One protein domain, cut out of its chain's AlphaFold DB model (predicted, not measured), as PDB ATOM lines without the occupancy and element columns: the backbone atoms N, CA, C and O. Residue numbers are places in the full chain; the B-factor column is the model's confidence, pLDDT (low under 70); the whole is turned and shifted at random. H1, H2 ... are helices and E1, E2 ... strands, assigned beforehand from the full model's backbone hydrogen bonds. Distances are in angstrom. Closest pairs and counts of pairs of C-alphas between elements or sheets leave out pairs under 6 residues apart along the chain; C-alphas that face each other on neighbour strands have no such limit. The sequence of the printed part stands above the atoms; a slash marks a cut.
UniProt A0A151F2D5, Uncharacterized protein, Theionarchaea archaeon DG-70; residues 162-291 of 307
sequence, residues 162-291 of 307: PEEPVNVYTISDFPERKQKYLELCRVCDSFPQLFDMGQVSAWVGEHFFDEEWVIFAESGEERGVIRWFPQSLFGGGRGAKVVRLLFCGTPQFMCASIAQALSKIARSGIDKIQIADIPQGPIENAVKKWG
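AT A GLANCE: This is residues 162 to 291 of the 307 residues of an uncharacterized protein of Theionarchaea archaeon DG-70 (UniProt A0A151F2D5). A curled sheet of five strands wraps round one long helix, H4, while H1 crosses the other face of the sheet, making three layers. The short helices H2 and H3 lie on the far side of the sheet from H4, beside H1, and H5 packs on H4 after the last strand. The printed part has 130 residues, with E1 H1 H2 H3 E2 E3 E4 H4 E5 H5 along the chain; the sheet is mixed, in the order E1 E2 E3 E4 E5. The class is mixed, helices and strands. The whole is compact, with a radius of gyration of the C-alphas of 14.5 A and spans of 43 by 37 by 24 A.

IN THESE COORDINATES: E1 is residues 167 to 169, beginning at C-alpha 167 (-15.499, 1.165, -91.566). H1, residues 174 to 187, is 20.5 A long; H2 is residues 197 to 200 and H3 residues 206 to 209. E2, residues 214 to 219, measures 17.1 A, E3, residues 222 to 230, 27.0 A, and E4, residues 239 to 248, 27.6 A. H4, residues 251 to 266, is 22.3 A long and begins at C-alpha 251 (-30.241, 6.430, -94.003). E5, residues 272 to 278, is 16.7 A long, and H5, residues 280 to 290, 15.4 A, ending at C-alpha 290 (-31.196, -9.098, -92.001).

HOW THE PARTS SIT: The sheet is twisted, with edge strands E1 and E5. E1 and E2 are antiparallel, with N 216 and O 169 2.8 A apart. E2, E3 and E4 form a meander, each strand the antiparallel neighbour of the one before; N 217 and O 224 are 2.9 A apart in the hairpin E2 and E3, and N 225 and O 246 2.8 A in the hairpin E3 and E4. E4 and E5 are parallel, with N 242 and O 274 2.9 A apart. E4, H4 and E5 form a strand-helix-strand unit, two parallel neighbour strands with a helix between, and its crossover is right-handed. The sheet curls round H4; the closest C-alphas of H4 and E2 are those of Ser 257 and Ala 217, 5.9 A apart. H1 is on the opposite face, at a height over the sheet of 9.6 A. H1 touches H3 with residues 174 to 178 alone, Lys 178 and Phe 209 having the closest C-alphas, 7.0 A apart. It only just touches H2, with 3 pairs of C-alphas within 8 A, closest at Leu 182 and Met 197, 6.8 A. H3 only grazes the sheet, with its residues 207 to 209. H5, not on the sheet, touches H4 at a steep tilt of 54 degrees, the same way, closest at the C-alphas of Cys 255 and Pro 282, 5.4 A. Each O i to N i+4 pair is within hydrogen-bond range in H1, H4 and H5; H2 and H3 are too short for such a pair.

THE WHOLE: The two C-alphas farthest apart, those of Gly 198 and Gly 291, are 43.3 A apart. The printed part has no cut and no long link. Mean pLDDT of the printed part is 75.9, with 41 residues under 70, among them residues 194 to 208 and 231 to 243.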
ATOM      1  N   PRO A 162     -24.516  -9.445 -89.240       68.00
ATOM      2  CA  PRO A 162     -24.435  -8.775 -90.529       68.00
ATOM      3  C   PRO A 162     -23.008  -8.265 -90.764       68.00
ATOM      4  O   PRO A 162     -22.370  -7.726 -89.855       68.00
ATOM      5  N   GLU A 163     -22.515  -8.434 -91.989       74.38
ATOM      6  CA  GLU A 163     -21.274  -7.820 -92.456       74.38
ATOM      7  C   GLU A 163     -21.618  -6.747 -93.478       74.38
ATOM      8  O   GLU A 163     -22.242  -7.021 -94.503       74.38
ATOM      9  N   GLU A 164     -21.218  -5.514 -93.189       82.19
ATOM     10  CA  GLU A 164     -21.464  -4.377 -94.061       82.19
ATOM     11  C   GLU A 164     -20.144  -3.695 -94.426       82.19
ATOM     12  O   GLU A 164     -19.236  -3.622 -93.592       82.19
ATOM     13  N   PRO A 165     -20.015  -3.161 -95.654       81.50
ATOM     14  CA  PRO A 165     -18.803  -2.494 -96.119       81.50
ATOM     15  C   PRO A 165     -18.702  -1.064 -95.559       81.50
ATOM     16  O   PRO A 165     -18.533  -0.103 -96.303       81.50
ATOM     17  N   VAL A 166     -18.831  -0.914 -94.240       86.12
ATOM     18  CA  VAL A 166     -18.638   0.343 -93.512       86.12
ATOM     19  C   VAL A 166     -17.489   0.171 -92.535       86.12
ATOM     20  O   VAL A 166     -17.430  -0.798 -91.776       86.12
ATOM     21  N   ASN A 167     -16.579   1.141 -92.531       88.19
ATOM     22  CA  ASN A 167     -15.499   1.165 -91.566       88.19
ATOM     23  C   ASN A 167     -16.042   1.597 -90.198       88.19
ATOM     24  O   ASN A 167     -16.462   2.745 -90.039       88.19
ATOM     25  N   VAL A 168     -16.006   0.690 -89.219       91.06
ATOM     26  CA  VAL A 168     -16.293   1.005 -87.815       91.06
ATOM     27  C   VAL A 168     -15.057   0.791 -86.952       91.06
ATOM     28  O   VAL A 168     -14.359  -0.215 -87.083       91.06
ATOM     29  N   TYR A 169     -14.795   1.709 -86.030       93.88
ATOM     30  CA  TYR A 169     -13.585   1.688 -85.210       93.88
ATOM     31  C   TYR A 169     -13.812   2.349 -83.847       93.88
ATOM     32  O   TYR A 169     -14.862   2.923 -83.570       93.88
ATOM     33  N   THR A 170     -12.831   2.200 -82.965       93.75
ATOM     34  CA  THR A 170     -12.756   2.839 -81.645       93.75
ATOM     35  C   THR A 170     -11.499   3.708 -81.614       93.75
ATOM     36  O   THR A 170     -10.585   3.498 -82.409       93.75
ATOM     37  N   ILE A 171     -11.456   4.703 -80.733       93.94
ATOM     38  CA  ILE A 171     -10.277   5.557 -80.520       93.94
ATOM     39  C   ILE A 171      -9.788   5.272 -79.113       93.94
ATOM     40  O   ILE A 171     -10.594   5.403 -78.199       93.94
ATOM     41  N   SER A 172      -8.529   4.879 -78.921       92.75
ATOM     42  CA  SER A 172      -8.018   4.487 -77.599       92.75
ATOM     43  C   SER A 172      -7.758   5.688 -76.686       92.75
ATOM     44  O   SER A 172      -8.073   5.631 -75.495       92.75
ATOM     45  N   ASP A 173      -7.276   6.803 -77.243       91.44
ATOM     46  CA  ASP A 173      -7.061   8.049 -76.503       91.44
ATOM     47  C   ASP A 173      -8.397   8.665 -76.053       91.44
ATOM     48  O   ASP A 173      -9.278   8.959 -76.863       91.44
ATOM     49  N   PHE A 174      -8.575   8.824 -74.739       86.25
ATOM     50  CA  PHE A 174      -9.822   9.340 -74.167       86.25
ATOM     51  C   PHE A 174     -10.113  10.796 -74.580       86.25
ATOM     52  O   PHE A 174     -11.238  11.049 -75.025       86.25
ATOM     53  N   PRO A 175      -9.162  11.749 -74.465       84.94
ATOM     54  CA  PRO A 175      -9.365  13.115 -74.944       84.94
ATOM     55  C   PRO A 175      -9.796  13.186 -76.411       84.94
ATOM     56  O   PRO A 175     -10.785  13.854 -76.715       84.94
ATOM     57  N   GLU A 176      -9.122  12.463 -77.307       89.69
ATOM     58  CA  GLU A 176      -9.448  12.411 -78.735       89.69
ATOM     59  C   GLU A 176     -10.830  11.791 -78.979       89.69
ATOM     60  O   GLU A 176     -11.666  12.367 -79.681       89.69
ATOM     61  N   ARG A 177     -11.124  10.649 -78.343       89.00
ATOM     62  CA  ARG A 177     -12.429   9.971 -78.422       89.00
ATOM     63  C   ARG A 177     -13.566  10.898 -77.998       89.00
ATOM     64  O   ARG A 177     -14.588  11.000 -78.682       89.00
ATOM     65  N   LYS A 178     -13.388  11.589 -76.874       82.00
ATOM     66  CA  LYS A 178     -14.355  12.554 -76.351       82.00
ATOM     67  C   LYS A 178     -14.526  13.732 -77.303       82.00
ATOM     68  O   LYS A 178     -15.657  14.085 -77.628       82.00
ATOM     69  N   GLN A 179     -13.426  14.311 -77.777       84.00
ATOM     70  CA  GLN A 179     -13.435  15.429 -78.714       84.00
ATOM     71  C   GLN A 179     -14.203  15.075 -79.995       84.00
ATOM     72  O   GLN A 179     -15.137  15.784 -80.367       84.00
ATOM     73  N   LYS A 180     -13.898  13.929 -80.611       89.00
ATOM     74  CA  LYS A 180     -14.563  13.473 -81.836       89.00
ATOM     75  C   LYS A 180     -16.064  13.244 -81.651       89.00
ATOM     76  O   LYS A 180     -16.869  13.609 -82.508       89.00
ATOM     77  N   TYR A 181     -16.470  12.668 -80.519       85.56
ATOM     78  CA  TYR A 181     -17.889  12.516 -80.185       85.56
ATOM     79  C   TYR A 181     -18.607  13.867 -80.093       85.56
ATOM     80  O   TYR A 181     -19.702  14.032 -80.629       85.56
ATOM     81  N   LEU A 182     -17.996  14.840 -79.421       79.56
ATOM     82  CA  LEU A 182     -18.600  16.154 -79.233       79.56
ATOM     83  C   LEU A 182     -18.669  16.955 -80.548       79.56
ATOM     84  O   LEU A 182     -19.645  17.671 -80.786       79.56
ATOM     85  N   GLU A 183     -17.705  16.775 -81.452       84.06
ATOM     86  CA  GLU A 183     -17.777  17.317 -82.814       84.06
ATOM     87  C   GLU A 183     -18.982  16.765 -83.586       84.06
ATOM     88  O   GLU A 183     -19.694  17.527 -84.247       84.06
ATOM     89  N   LEU A 184     -19.275  15.466 -83.449       85.81
ATOM     90  CA  LEU A 184     -20.476  14.851 -84.022       85.81
ATOM     91  C   LEU A 184     -21.759  15.390 -83.386       85.81
ATOM     92  O   LEU A 184     -22.700  15.718 -84.109       85.81
ATOM     93  N   CYS A 185     -21.797  15.554 -82.060       78.69
ATOM     94  CA  CYS A 185     -22.917  16.206 -81.378       78.69
ATOM     95  C   CYS A 185     -23.227  17.573 -81.990       78.69
ATOM     96  O   CYS A 185     -24.390  17.893 -82.206       78.69
ATOM     97  N   ARG A 186     -22.209  18.371 -82.324       77.31
ATOM     98  CA  ARG A 186     -22.396  19.715 -82.886       77.31
ATOM     99  C   ARG A 186     -23.040  19.710 -84.270       77.31
ATOM    100  O   ARG A 186     -23.841  20.593 -84.562       77.31
ATOM    101  N   VAL A 187     -22.730  18.728 -85.106       82.62
ATOM    102  CA  VAL A 187     -23.167  18.711 -86.514       82.62
ATOM    103  C   VAL A 187     -24.345  17.780 -86.798       82.62
ATOM    104  O   VAL A 187     -24.959  17.893 -87.848       82.62
ATOM    105  N   CYS A 188     -24.678  16.871 -85.883       79.88
ATOM    106  CA  CYS A 188     -25.727  15.879 -86.100       79.88
ATOM    107  C   CYS A 188     -27.119  16.392 -85.707       79.88
ATOM    108  O   CYS A 188     -27.335  16.771 -84.557       79.88
ATOM    109  N   ASP A 189     -28.084  16.339 -86.623       75.50
ATOM    110  CA  ASP A 189     -29.455  16.818 -86.381       75.50
ATOM    111  C   ASP A 189     -30.215  16.002 -85.326       75.50
ATOM    112  O   ASP A 189     -31.081  16.540 -84.638       75.50
ATOM    113  N   SER A 190     -29.849  14.728 -85.114       69.88
ATOM    114  CA  SER A 190     -30.429  13.910 -84.032       69.88
ATOM    115  C   SER A 190     -30.068  14.423 -82.632       69.88
ATOM    116  O   SER A 190     -30.627  13.970 -81.629       69.88
ATOM    117  N   PHE A 191     -29.152  15.390 -82.560       74.44
ATOM    118  CA  PHE A 191     -28.785  16.108 -81.360       74.44
ATOM    119  C   PHE A 191     -29.194  17.583 -81.485       74.44
ATOM    120  O   PHE A 191     -28.440  18.391 -82.029       74.44
ATOM    121  N   PRO A 192     -30.392  17.957 -81.004       67.06
ATOM    122  CA  PRO A 192     -30.976  19.274 -81.280       67.06
ATOM    123  C   PRO A 192     -30.330  20.419 -80.484       67.06
ATOM    124  O   PRO A 192     -30.498  21.589 -80.821       67.06
ATOM    125  N   GLN A 193     -29.607  20.088 -79.418       72.12
ATOM    126  CA  GLN A 193     -29.017  21.025 -78.468       72.12
ATOM    127  C   GLN A 193     -27.719  21.645 -79.012       72.12
ATOM    128  O   GLN A 193     -26.899  20.964 -79.637       72.12
ATOM    129  N   LEU A 194     -27.511  22.935 -78.739       66.62
ATOM    130  CA  LEU A 194     -26.248  23.627 -78.982       66.62
ATOM    131  C   LEU A 194     -25.268  23.340 -77.835       66.62
ATOM    132  O   LEU A 194     -25.623  23.483 -76.667       66.62
ATOM    133  N   PHE A 195     -24.032  22.964 -78.166       66.12
ATOM    134  CA  PHE A 195     -22.989  22.641 -77.190       66.12
ATOM    135  C   PHE A 195     -21.695  23.408 -77.467       66.12
ATOM    136  O   PHE A 195     -21.209  23.419 -78.601       66.12
ATOM    137  N   ASP A 196     -21.115  23.996 -76.415       57.94
ATOM    138  CA  ASP A 196     -19.763  24.561 -76.437       57.94
ATOM    139  C   ASP A 196     -18.736  23.526 -75.950       57.94
ATOM    140  O   ASP A 196     -18.737  23.106 -74.793       57.94
ATOM    141  N   MET A 197     -17.824  23.135 -76.838       55.00
ATOM    142  CA  MET A 197     -16.775  22.137 -76.597       55.00
ATOM    143  C   MET A 197     -15.894  22.466 -75.384       55.00
ATOM    144  O   MET A 197     -15.501  21.559 -74.646       55.00
ATOM    145  N   GLY A 198     -15.597  23.753 -75.159       53.97
ATOM    146  CA  GLY A 198     -14.671  24.188 -74.110       53.97
ATOM    147  C   GLY A 198     -15.184  23.873 -72.704       53.97
ATOM    148  O   GLY A 198     -14.426  23.406 -71.854       53.97
ATOM    149  N   GLN A 199     -16.489  24.040 -72.482       49.28
ATOM    150  CA  GLN A 199     -17.136  23.828 -71.182       49.28
ATOM    151  C   GLN A 199     -17.518  22.355 -70.936       49.28
ATOM    152  O   GLN A 199     -17.626  21.913 -69.792       49.28
ATOM    153  N   VAL A 200     -17.652  21.565 -72.007       46.97
ATOM    154  CA  VAL A 200     -18.100  20.157 -71.984       46.97
ATOM    155  C   VAL A 200     -16.959  19.170 -71.707       46.97
ATOM    156  O   VAL A 200     -17.185  18.039 -71.258       46.97
ATOM    157  N   SER A 201     -15.706  19.597 -71.882       47.09
ATOM    158  CA  SER A 201     -14.526  18.830 -71.457       47.09
ATOM    159  C   SER A 201     -14.588  18.415 -69.974       47.09
ATOM    160  O   SER A 201     -14.066  17.360 -69.622       47.09
ATOM    161  N   ALA A 202     -15.339  19.138 -69.136       48.81
ATOM    162  CA  ALA A 202     -15.549  18.830 -67.720       48.81
ATOM    163  C   ALA A 202     -16.783  17.949 -67.416       48.81
ATOM    164  O   ALA A 202     -16.996  17.585 -66.265       48.81
ATOM    165  N   TRP A 203     -17.632  17.651 -68.409       46.16
ATOM    166  CA  TRP A 203     -19.009  17.204 -68.165       46.16
ATOM    167  C   TRP A 203     -19.182  15.703 -68.014       46.16
ATOM    168  O   TRP A 203     -19.814  15.269 -67.066       46.16
ATOM    169  N   VAL A 204     -18.663  14.902 -68.941       51.22
ATOM    170  CA  VAL A 204     -19.009  13.479 -68.990       51.22
ATOM    171  C   VAL A 204     -17.989  12.641 -68.230       51.22
ATOM    172  O   VAL A 204     -16.801  12.699 -68.554       51.22
ATOM    173  N   GLY A 205     -18.464  11.869 -67.248       53.88
ATOM    174  CA  GLY A 205     -17.640  10.933 -66.483       53.88
ATOM    175  C   GLY A 205     -16.916   9.945 -67.397       53.88
ATOM    176  O   GLY A 205     -17.499   9.462 -68.369       53.88
ATOM    177  N   GLU A 206     -15.651   9.666 -67.079       60.84
ATOM    178  CA  GLU A 206     -14.728   8.911 -67.939       60.84
ATOM    179  C   GLU A 206     -15.290   7.545 -68.353       60.84
ATOM    180  O   GLU A 206     -15.229   7.188 -69.527       60.84
ATOM    181  N   HIS A 207     -15.980   6.874 -67.427       62.94
ATOM    182  CA  HIS A 207     -16.604   5.563 -67.628       62.94
ATOM    183  C   HIS A 207     -17.662   5.527 -68.744       62.94
ATOM    184  O   HIS A 207     -17.900   4.492 -69.346       62.94
ATOM    185  N   PHE A 208     -18.319   6.645 -69.083       59.97
ATOM    186  CA  PHE A 208     -19.314   6.662 -70.174       59.97
ATOM    187  C   PHE A 208     -18.695   6.737 -71.572       59.97
ATOM    188  O   PHE A 208     -19.413   6.709 -72.576       59.97
ATOM    189  N   PHE A 209     -17.377   6.876 -71.625       71.38
ATOM    190  CA  PHE A 209     -16.571   6.877 -72.828       71.38
ATOM    191  C   PHE A 209     -15.525   5.777 -72.737       71.38
ATOM    192  O   PHE A 209     -14.415   5.982 -73.214       71.38
ATOM    193  N   ASP A 210     -15.827   4.627 -72.143       81.75
ATOM    194  CA  ASP A 210     -14.924   3.485 -72.255       81.75
ATOM    195  C   ASP A 210     -14.704   3.149 -73.739       81.75
ATOM    196  O   ASP A 210     -15.594   3.311 -74.579       81.75
ATOM    197  N   GLU A 211     -13.477   2.759 -74.089       87.38
ATOM    198  CA  GLU A 211     -13.056   2.604 -75.487       87.38
ATOM    199  C   GLU A 211     -13.988   1.669 -76.266       87.38
ATOM    200  O   GLU A 211     -14.434   1.993 -77.365       87.38
ATOM    201  N   GLU A 212     -14.325   0.529 -75.669       86.31
ATOM    202  CA  GLU A 212     -15.208  -0.476 -76.260       86.31
ATOM    203  C   GLU A 212     -16.654   0.005 -76.444       86.31
ATOM    204  O   GLU A 212     -17.376  -0.530 -77.286       86.31
ATOM    205  N   TRP A 213     -17.073   1.029 -75.701       85.69
ATOM    206  CA  TRP A 213     -18.451   1.519 -75.628       85.69
ATOM    207  C   TRP A 213     -18.758   2.629 -76.632       85.69
ATOM    208  O   TRP A 213     -19.916   3.020 -76.782       85.69
ATOM    209  N   VAL A 214     -17.749   3.135 -77.346       87.88
ATOM    210  CA  VAL A 214     -17.889   4.242 -78.300       87.88
ATOM    211  C   VAL A 214     -17.359   3.815 -79.661       87.88
ATOM    212  O   VAL A 214     -16.158   3.823 -79.916       87.88
ATOM    213  N   ILE A 215     -18.274   3.455 -80.556       92.81
ATOM    214  CA  ILE A 215     -17.949   2.974 -81.897       92.81
ATOM    215  C   ILE A 215     -18.218   4.096 -82.895       92.81
ATOM    216  O   ILE A 215     -19.358   4.532 -83.047       92.81
ATOM    217  N   PHE A 216     -17.181   4.548 -83.590       94.94
ATOM    218  CA  PHE A 216     -17.294   5.486 -84.702       94.94
ATOM    219  C   PHE A 216     -17.497   4.736 -86.014       94.94
ATOM    220  O   PHE A 216     -17.018   3.613 -86.167       94.94
ATOM    221  N   ALA A 217     -18.192   5.369 -86.952       94.56
ATOM    222  CA  ALA A 217     -18.379   4.894 -88.315       94.56
ATOM    223  C   ALA A 217     -18.069   6.023 -89.300       94.56
ATOM    224  O   ALA A 217     -18.488   7.159 -89.068       94.56
ATOM    225  N   GLU A 218     -17.367   5.719 -90.392       93.38
ATOM    226  CA  GLU A 218     -17.026   6.697 -91.436       93.38
ATOM    227  C   GLU A 218     -17.097   6.079 -92.839       93.38
ATOM    228  O   GLU A 218     -16.680   4.938 -93.056       93.38
ATOM    229  N   SER A 219     -17.622   6.851 -93.793       91.19
ATOM    230  CA  SER A 219     -17.670   6.524 -95.222       91.19
ATOM    231  C   SER A 219     -17.670   7.815 -96.048       91.19
ATOM    232  O   SER A 219     -18.698   8.474 -96.199       91.19
ATOM    233  N   GLY A 220     -16.509   8.212 -96.574       88.25
ATOM    234  CA  GLY A 220     -16.369   9.495 -97.273       88.25
ATOM    235  C   GLY A 220     -16.648  10.679 -96.340       88.25
ATOM    236  O   GLY A 220     -15.962  10.843 -95.336       88.25
ATOM    237  N   GLU A 221     -17.651  11.497 -96.671       89.56
ATOM    238  CA  GLU A 221     -18.109  12.617 -95.827       89.56
ATOM    239  C   GLU A 221     -19.104  12.185 -94.737       89.56
ATOM    240  O   GLU A 221     -19.417  12.957 -93.825       89.56
ATOM    241  N   GLU A 222     -19.607  10.951 -94.816       92.44
ATOM    242  CA  GLU A 222     -20.559  10.418 -93.854       92.44
ATOM    243  C   GLU A 222     -19.837   9.958 -92.592       92.44
ATOM    244  O   GLU A 222     -18.819   9.262 -92.637       92.44
ATOM    245  N   ARG A 223     -20.389  10.340 -91.444       94.00
ATOM    246  CA  ARG A 223     -19.795  10.064 -90.137       94.00
ATOM    247  C   ARG A 223     -20.863   9.775 -89.105       94.00
ATOM    248  O   ARG A 223     -21.940  10.372 -89.122       94.00
ATOM    249  N   GLY A 224     -20.566   8.872 -88.188       91.88
ATOM    250  CA  GLY A 224     -21.472   8.536 -87.108       91.88
ATOM    251  C   GLY A 224     -20.770   8.003 -85.876       91.88
ATOM    252  O   GLY A 224     -19.597   7.637 -85.905       91.88
ATOM    253  N   VAL A 225     -21.507   7.976 -84.774       90.00
ATOM    254  CA  VAL A 225     -21.081   7.360 -83.526       90.00
ATOM    255  C   VAL A 225     -22.241   6.637 -82.864       90.00
ATOM    256  O   VAL A 225     -23.371   7.131 -82.783       90.00
ATOM    257  N   ILE A 226     -21.919   5.449 -82.375       87.38
ATOM    258  CA  ILE A 226     -22.788   4.560 -81.631       87.38
ATOM    259  C   ILE A 226     -22.168   4.417 -80.253       87.38
ATOM    260  O   ILE A 226     -21.085   3.853 -80.097       87.38
ATOM    261  N   ARG A 227     -22.862   4.939 -79.244       83.56
ATOM    262  CA  ARG A 227     -22.472   4.754 -77.847       83.56
ATOM    263  C   ARG A 227     -23.319   3.644 -77.249       83.56
ATOM    264  O   ARG A 227     -24.532   3.677 -77.437       83.56
ATOM    265  N   TRP A 228     -22.736   2.696 -76.527       80.31
ATOM    266  CA  TRP A 228     -23.442   1.556 -75.931       80.31
ATOM    267  C   TRP A 228     -22.820   1.148 -74.584       80.31
ATOM    268  O   TRP A 228     -21.766   1.653 -74.244       80.31
ATOM    269  N   PHE A 229     -23.468   0.291 -73.791       73.38
ATOM    270  CA  PHE A 229     -22.859  -0.325 -72.599       73.38
ATOM    271  C   PHE A 229     -23.491  -1.687 -72.256       73.38
ATOM    272  O   PHE A 229     -24.657  -1.923 -72.605       73.38
ATOM    273  N   PRO A 230     -22.773  -2.594 -71.564       71.38
ATOM    274  CA  PRO A 230     -23.326  -3.866 -71.102       71.38
ATOM    275  C   PRO A 230     -24.308  -3.674 -69.932       71.38
ATOM    276  O   PRO A 230     -24.087  -2.874 -69.026       71.38
ATOM    277  N   GLN A 231     -25.412  -4.430 -69.926       63.66
ATOM    278  CA  GLN A 231     -26.438  -4.367 -68.873       63.66
ATOM    279  C   GLN A 231     -25.966  -4.947 -67.535       63.66
ATOM    280  O   GLN A 231     -26.467  -4.539 -66.490       63.66
ATOM    281  N   SER A 232     -24.979  -5.848 -67.551       57.28
ATOM    282  CA  SER A 232     -24.422  -6.488 -66.351       57.28
ATOM    283  C   SER A 232     -23.879  -5.502 -65.310       57.28
ATOM    284  O   SER A 232     -23.755  -5.871 -64.146       57.28
ATOM    285  N   LEU A 233     -23.610  -4.253 -65.699       51.38
ATOM    286  CA  LEU A 233     -23.224  -3.162 -64.801       51.38
ATOM    287  C   LEU A 233     -24.345  -2.723 -63.840       51.38
ATOM    288  O   LEU A 233     -24.052  -2.084 -62.834       51.38
ATOM    289  N   PHE A 234     -25.612  -3.056 -64.124       51.34
ATOM    290  CA  PHE A 234     -26.785  -2.561 -63.385       51.34
ATOM    291  C   PHE A 234     -27.737  -3.662 -62.870       51.34
ATOM    292  O   PHE A 234     -28.772  -3.341 -62.292       51.34
ATOM    293  N   GLY A 235     -27.422  -4.948 -63.068       44.44
ATOM    294  CA  GLY A 235     -28.276  -6.083 -62.675       44.44
ATOM    295  C   GLY A 235     -28.307  -7.198 -63.731       44.44
ATOM    296  O   GLY A 235     -28.156  -6.938 -64.918       44.44
ATOM    297  N   GLY A 236     -28.427  -8.458 -63.295       45.78
ATOM    298  CA  GLY A 236     -27.983  -9.660 -64.024       45.78
ATOM    299  C   GLY A 236     -28.558  -9.940 -65.428       45.78
ATOM    300  O   GLY A 236     -29.766  -9.938 -65.644       45.78
ATOM    301  N   GLY A 237     -27.660 -10.299 -66.359       57.75
ATOM    302  CA  GLY A 237     -27.935 -10.798 -67.718       57.75
ATOM    303  C   GLY A 237     -26.781 -10.499 -68.698       57.75
ATOM    304  O   GLY A 237     -26.008  -9.575 -68.464       57.75
ATOM    305  N   ARG A 238     -26.645 -11.254 -69.805       60.12
ATOM    306  CA  ARG A 238     -25.693 -10.965 -70.913       60.12
ATOM    307  C   ARG A 238     -26.303 -10.032 -71.975       60.12
ATOM    308  O   ARG A 238     -26.273 -10.316 -73.164       60.12
ATOM    309  N   GLY A 239     -26.911  -8.934 -71.536       65.69
ATOM    310  CA  GLY A 239     -27.506  -7.934 -72.428       65.69
ATOM    311  C   GLY A 239     -26.605  -6.721 -72.630       65.69
ATOM    312  O   GLY A 239     -25.693  -6.471 -71.841       65.69
ATOM    313  N   ALA A 240     -26.901  -5.922 -73.649       67.06
ATOM    314  CA  ALA A 240     -26.336  -4.591 -73.804       67.06
ATOM    315  C   ALA A 240     -27.364  -3.581 -74.305       67.06
ATOM    316  O   ALA A 240     -28.431  -3.923 -74.820       67.06
ATOM    317  N   LYS A 241     -27.027  -2.306 -74.143       69.69
ATOM    318  CA  LYS A 241     -27.896  -1.190 -74.480       69.69
ATOM    319  C   LYS A 241     -27.142  -0.194 -75.344       69.69
ATOM    320  O   LYS A 241     -26.098   0.302 -74.935       69.69
ATOM    321  N   VAL A 242     -27.696   0.145 -76.504       65.94
ATOM    322  CA  VAL A 242     -27.235   1.289 -77.294       65.94
ATOM    323  C   VAL A 242     -27.850   2.551 -76.719       65.94
ATOM    324  O   VAL A 242     -29.065   2.676 -76.569       65.94
ATOM    325  N   VAL A 243     -26.974   3.486 -76.373       61.44
ATOM    326  CA  VAL A 243     -27.295   4.678 -75.602       61.44
ATOM    327  C   VAL A 243     -27.071   6.005 -76.297       61.44
ATOM    328  O   VAL A 243     -27.212   7.052 -75.671       61.44
ATOM    329  N   ARG A 244     -26.664   5.996 -77.559       71.06
ATOM    330  CA  ARG A 244     -26.748   7.160 -78.438       71.06
ATOM    331  C   ARG A 244     -26.448   6.720 -79.862       71.06
ATOM    332  O   ARG A 244     -25.484   5.987 -80.065       71.06
ATOM    333  N   LEU A 245     -27.213   7.243 -80.813       77.06
ATOM    334  CA  LEU A 245     -26.911   7.198 -82.240       77.06
ATOM    335  C   LEU A 245     -26.808   8.638 -82.757       77.06
ATOM    336  O   LEU A 245     -27.791   9.379 -82.724       77.06
ATOM    337  N   LEU A 246     -25.620   9.046 -83.201       80.94
ATOM    338  CA  LEU A 246     -25.415  10.322 -83.894       80.94
ATOM    339  C   LEU A 246     -24.887  10.010 -85.284       80.94
ATOM    340  O   LEU A 246     -23.857   9.357 -85.401       80.94
ATOM    341  N   PHE A 247     -25.578  10.462 -86.321       86.31
ATOM    342  CA  PHE A 247     -25.191  10.238 -87.708       86.31
ATOM    343  C   PHE A 247     -25.361  11.513 -88.525       86.31
ATOM    344  O   PHE A 247     -26.406  12.158 -88.488       86.31
ATOM    345  N   CYS A 248     -24.329  11.843 -89.287       87.50
ATOM    346  CA  CYS A 248     -24.344  12.822 -90.360       87.50
ATOM    347  C   CYS A 248     -24.105  12.044 -91.653       87.50
ATOM    348  O   CYS A 248     -22.959  11.759 -91.994       87.50
ATOM    349  N   GLY A 249     -25.176  11.627 -92.317       86.56
ATOM    350  CA  GLY A 249     -25.089  10.796 -93.513       86.56
ATOM    351  C   GLY A 249     -26.451  10.275 -93.940       86.56
ATOM    352  O   GLY A 249     -27.483  10.612 -93.357       86.56
ATOM    353  N   THR A 250     -26.448   9.445 -94.971       87.12
ATOM    354  CA  THR A 250     -27.658   8.847 -95.524       87.12
ATOM    355  C   THR A 250     -28.273   7.808 -94.575       87.12
ATOM    356  O   THR A 250     -27.571   7.178 -93.774       87.12
ATOM    357  N   PRO A 251     -29.591   7.551 -94.682       83.50
ATOM    358  CA  PRO A 251     -30.241   6.430 -94.003       83.50
ATOM    359  C   PRO A 251     -29.532   5.086 -94.234       83.50
ATOM    360  O   PRO A 251     -29.446   4.272 -93.318       83.50
ATOM    361  N   GLN A 252     -28.995   4.858 -95.435       84.19
ATOM    362  CA  GLN A 252     -28.274   3.641 -95.811       84.19
ATOM    363  C   GLN A 252     -26.958   3.500 -95.041       84.19
ATOM    364  O   GLN A 252     -26.696   2.434 -94.479       84.19
ATOM    365  N   PHE A 253     -26.167   4.572 -94.962       88.50
ATOM    366  CA  PHE A 253     -24.954   4.602 -94.150       88.50
ATOM    367  C   PHE A 253     -25.250   4.351 -92.673       88.50
ATOM    368  O   PHE A 253     -24.568   3.548 -92.035       88.50
ATOM    369  N   MET A 254     -26.306   4.971 -92.139       86.75
ATOM    370  CA  MET A 254     -26.759   4.736 -90.769       86.75
ATOM    371  C   MET A 254     -27.109   3.257 -90.541       86.75
ATOM    372  O   MET A 254     -26.597   2.660 -89.596       86.75
ATOM    373  N   CYS A 255     -27.919   2.638 -91.411       82.62
ATOM    374  CA  CYS A 255     -28.244   1.207 -91.324       82.62
ATOM    375  C   CYS A 255     -26.994   0.334 -91.285       82.62
ATOM    376  O   CYS A 255     -26.861  -0.515 -90.406       82.62
ATOM    377  N   ALA A 256     -26.103   0.531 -92.258       86.00
ATOM    378  CA  ALA A 256     -24.908  -0.280 -92.427       86.00
ATOM    379  C   ALA A 256     -23.959  -0.132 -91.228       86.00
ATOM    380  O   ALA A 256     -23.459  -1.123 -90.701       86.00
ATOM    381  N   SER A 257     -23.796   1.096 -90.730       89.44
ATOM    382  CA  SER A 257     -23.011   1.397 -89.530       89.44
ATOM    383  C   SER A 257     -23.584   0.737 -88.278       89.44
ATOM    384  O   SER A 257     -22.837   0.151 -87.497       89.44
ATOM    385  N   ILE A 258     -24.909   0.812 -88.082       86.19
ATOM    386  CA  ILE A 258     -25.585   0.166 -86.952       86.19
ATOM    387  C   ILE A 258     -25.374  -1.344 -87.034       86.19
ATOM    388  O   ILE A 258     -24.911  -1.936 -86.067       86.19
ATOM    389  N   ALA A 259     -25.640  -1.965 -88.181       83.50
ATOM    390  CA  ALA A 259     -25.449  -3.400 -88.368       83.50
ATOM    391  C   ALA A 259     -24.008  -3.843 -88.069       83.50
ATOM    392  O   ALA A 259     -23.794  -4.756 -87.267       83.50
ATOM    393  N   GLN A 260     -23.019  -3.143 -88.628       87.94
ATOM    394  CA  GLN A 260     -21.609  -3.460 -88.416       87.94
ATOM    395  C   GLN A 260     -21.174  -3.269 -86.953       87.94
ATOM    396  O   GLN A 260     -20.416  -4.076 -86.408       87.94
ATOM    397  N   ALA A 261     -21.670  -2.235 -86.272       88.44
ATOM    398  CA  ALA A 261     -21.392  -2.035 -84.854       88.44
ATOM    399  C   ALA A 261     -22.050  -3.107 -83.979       88.44
ATOM    400  O   ALA A 261     -21.401  -3.631 -83.078       88.44
ATOM    401  N   LEU A 262     -23.297  -3.495 -84.260       84.06
ATOM    402  CA  LEU A 262     -23.958  -4.592 -83.549       84.06
ATOM    403  C   LEU A 262     -23.210  -5.915 -83.738       84.06
ATOM    404  O   LEU A 262     -23.071  -6.666 -82.781       84.06
ATOM    405  N   SER A 263     -22.669  -6.167 -84.932       82.69
ATOM    406  CA  SER A 263     -21.774  -7.296 -85.211       82.69
ATOM    407  C   SER A 263     -20.524  -7.274 -84.317       82.69
ATOM    408  O   SER A 263     -20.184  -8.282 -83.688       82.69
ATOM    409  N   LYS A 264     -19.884  -6.107 -84.157       86.38
ATOM    410  CA  LYS A 264     -18.758  -5.921 -83.225       86.38
ATOM    411  C   LYS A 264     -19.162  -6.179 -81.764       86.38
ATOM    412  O   LYS A 264     -18.423  -6.851 -81.045       86.38
ATOM    413  N   ILE A 265     -20.335  -5.709 -81.337       85.25
ATOM    414  CA  ILE A 265     -20.850  -5.921 -79.974       85.25
ATOM    415  C   ILE A 265     -21.178  -7.406 -79.736       85.25
ATOM    416  O   ILE A 265     -20.791  -7.959 -78.709       85.25
ATOM    417  N   ALA A 266     -21.815  -8.080 -80.699       80.69
ATOM    418  CA  ALA A 266     -22.174  -9.501 -80.623       80.69
ATOM    419  C   ALA A 266     -20.955 -10.399 -80.371       80.69
ATOM    420  O   ALA A 266     -20.993 -11.311 -79.544       80.69
ATOM    421  N   ARG A 267     -19.833 -10.095 -81.040       83.12
ATOM    422  CA  ARG A 267     -18.551 -10.802 -80.872       83.12
ATOM    423  C   ARG A 267     -17.988 -10.707 -79.447       83.12
ATOM    424  O   ARG A 267     -17.168 -11.539 -79.077       83.12
ATOM    425  N   SER A 268     -18.469  -9.763 -78.637       80.12
ATOM    426  CA  SER A 268     -18.110  -9.618 -77.217       80.12
ATOM    427  C   SER A 268     -18.959 -10.501 -76.283       80.12
ATOM    428  O   SER A 268     -18.888 -10.370 -75.064       80.12
ATOM    429  N   GLY A 269     -19.773 -11.415 -76.830       78.50
ATOM    430  CA  GLY A 269     -20.583 -12.366 -76.058       78.50
ATOM    431  C   GLY A 269     -21.937 -11.822 -75.588       78.50
ATOM    432  O   GLY A 269     -22.565 -12.425 -74.714       78.50
ATOM    433  N   ILE A 270     -22.376 -10.701 -76.161       79.75
ATOM    434  CA  ILE A 270     -23.676 -10.070 -75.916       79.75
ATOM    435  C   ILE A 270     -24.679 -10.603 -76.935       79.75
ATOM    436  O   ILE A 270     -24.497 -10.437 -78.139       79.75
ATOM    437  N   ASP A 271     -25.758 -11.217 -76.458       69.56
ATOM    438  CA  ASP A 271     -26.749 -11.888 -77.310       69.56
ATOM    439  C   ASP A 271     -28.019 -11.052 -77.551       69.56
ATOM    440  O   ASP A 271     -28.806 -11.333 -78.460       69.56
ATOM    441  N   LYS A 272     -28.217 -10.003 -76.747       71.88
ATOM    442  CA  LYS A 272     -29.402  -9.138 -76.766       71.88
ATOM    443  C   LYS A 272     -28.995  -7.675 -76.717       71.88
ATOM    444  O   LYS A 272     -28.326  -7.256 -75.773       71.88
ATOM    445  N   ILE A 273     -29.463  -6.894 -77.693       74.06
ATOM    446  CA  ILE A 273     -29.214  -5.451 -77.752       74.06
ATOM    447  C   ILE A 273     -30.527  -4.688 -77.896       74.06
ATOM    448  O   ILE A 273     -31.384  -5.034 -78.709       74.06
ATOM    449  N   GLN A 274     -30.674  -3.624 -77.114       71.25
ATOM    450  CA  GLN A 274     -31.745  -2.641 -77.271       71.25
ATOM    451  C   GLN A 274     -31.200  -1.379 -77.941       71.25
ATOM    452  O   GLN A 274     -30.175  -0.850 -77.508       71.25
ATOM    453  N   ILE A 275     -31.882  -0.900 -78.982       69.31
ATOM    454  CA  ILE A 275     -31.500   0.274 -79.764       69.31
ATOM    455  C   ILE A 275     -32.673   1.249 -79.816       69.31
ATOM    456  O   ILE A 275     -33.758   0.896 -80.267       69.31
ATOM    457  N   ALA A 276     -32.456   2.477 -79.357       61.44
ATOM    458  CA  ALA A 276     -33.454   3.542 -79.388       61.44
ATOM    459  C   ALA A 276     -33.118   4.593 -80.453       61.44
ATOM    460  O   ALA A 276     -31.960   4.726 -80.850       61.44
ATOM    461  N   ASP A 277     -34.133   5.362 -80.860       58.34
ATOM    462  CA  ASP A 277     -34.010   6.527 -81.749       58.34
ATOM    463  C   ASP A 277     -33.470   6.192 -83.161       58.34
ATOM    464  O   ASP A 277     -32.823   7.022 -83.799       58.34
ATOM    465  N   ILE A 278     -33.752   4.984 -83.676       63.84
ATOM    466  CA  ILE A 278     -33.544   4.676 -85.101       63.84
ATOM    467  C   ILE A 278     -34.749   5.222 -85.887       63.84
ATOM    468  O   ILE A 278     -35.883   4.873 -85.550       63.84
ATOM    469  N   PRO A 279     -34.553   6.033 -86.942       65.38
ATOM    470  CA  PRO A 279     -35.652   6.449 -87.807       65.38
ATOM    471  C   PRO A 279     -36.335   5.243 -88.479       65.38
ATOM    472  O   PRO A 279     -35.689   4.238 -88.782       65.38
ATOM    473  N   GLN A 280     -37.635   5.357 -88.764       65.00
ATOM    474  CA  GLN A 280     -38.455   4.253 -89.289       65.00
ATOM    475  C   GLN A 280     -37.918   3.650 -90.605       65.00
ATOM    476  O   GLN A 280     -37.891   2.434 -90.774       65.00
ATOM    477  N   GLY A 281     -37.429   4.472 -91.536       71.81
ATOM    478  CA  GLY A 281     -36.876   3.973 -92.805       71.81
ATOM    479  C   GLY A 281     -35.674   3.028 -92.616       71.81
ATOM    480  O   GLY A 281     -35.701   1.895 -93.102       71.81
ATOM    481  N   PRO A 282     -34.619   3.455 -91.896       70.50
ATOM    482  CA  PRO A 282     -33.472   2.617 -91.584       70.50
ATOM    483  C   PRO A 282     -33.784   1.249 -90.962       70.50
ATOM    484  O   PRO A 282     -33.192   0.240 -91.349       70.50
ATOM    485  N   ILE A 283     -34.712   1.186 -90.008       68.44
ATOM    486  CA  ILE A 283     -35.053  -0.077 -89.344       68.44
ATOM    487  C   ILE A 283     -35.896  -0.995 -90.235       68.44
ATOM    488  O   ILE A 283     -35.660  -2.199 -90.245       68.44
ATOM    489  N   GLU A 284     -36.821  -0.464 -91.037       71.75
ATOM    490  CA  GLU A 284     -37.589  -1.276 -91.987       71.75
ATOM    491  C   GLU A 284     -36.662  -1.951 -93.001       71.75
ATOM    492  O   GLU A 284     -36.833  -3.127 -93.331       71.75
ATOM    493  N   ASN A 285     -35.638  -1.223 -93.455       72.25
ATOM    494  CA  ASN A 285     -34.590  -1.771 -94.311       72.25
ATOM    495  C   ASN A 285     -33.778  -2.852 -93.586       72.25
ATOM    496  O   ASN A 285     -33.498  -3.892 -94.179       72.25
ATOM    497  N   ALA A 286     -33.450  -2.644 -92.309       69.38
ATOM    498  CA  ALA A 286     -32.719  -3.612 -91.495       69.38
ATOM    499  C   ALA A 286     -33.505  -4.918 -91.274       69.38
ATOM    500  O   ALA A 286     -32.958  -6.006 -91.442       69.38
ATOM    501  N   VAL A 287     -34.804  -4.823 -90.968       70.38
ATOM    502  CA  VAL A 287     -35.703  -5.979 -90.814       70.38
ATOM    503  C   VAL A 287     -35.801  -6.763 -92.118       70.38
ATOM    504  O   VAL A 287     -35.661  -7.984 -92.110       70.38
ATOM    505  N   LYS A 288     -36.000  -6.073 -93.249       73.44
ATOM    506  CA  LYS A 288     -36.085  -6.711 -94.571       73.44
ATOM    507  C   LYS A 288     -34.775  -7.385 -94.977       73.44
ATOM    508  O   LYS A 288     -34.813  -8.463 -95.560       73.44
ATOM    509  N   LYS A 289     -33.634  -6.746 -94.703       74.50
ATOM    510  CA  LYS A 289     -32.316  -7.201 -95.162       74.50
ATOM    511  C   LYS A 289     -31.715  -8.301 -94.283       74.50
ATOM    512  O   LYS A 289     -31.113  -9.220 -94.822       74.50
ATOM    513  N   TRP A 290     -31.875  -8.214 -92.962       71.31
ATOM    514  CA  TRP A 290     -31.196  -9.098 -92.001       71.31
ATOM    515  C   TRP A 290     -32.155  -9.877 -91.091       71.31
ATOM    516  O   TRP A 290     -31.725 -10.469 -90.106       71.31
ATOM    517  N   GLY A 291     -33.466  -9.839 -91.353       65.00
ATOM    518  CA  GLY A 291     -34.449 -10.627 -90.603       65.00
ATOM    519  C   GLY A 291     -34.549 -10.265 -89.118       65.00
ATOM    520  O   GLY A 291     -34.975 -11.094 -88.309       65.00
TER     521      GLY A 291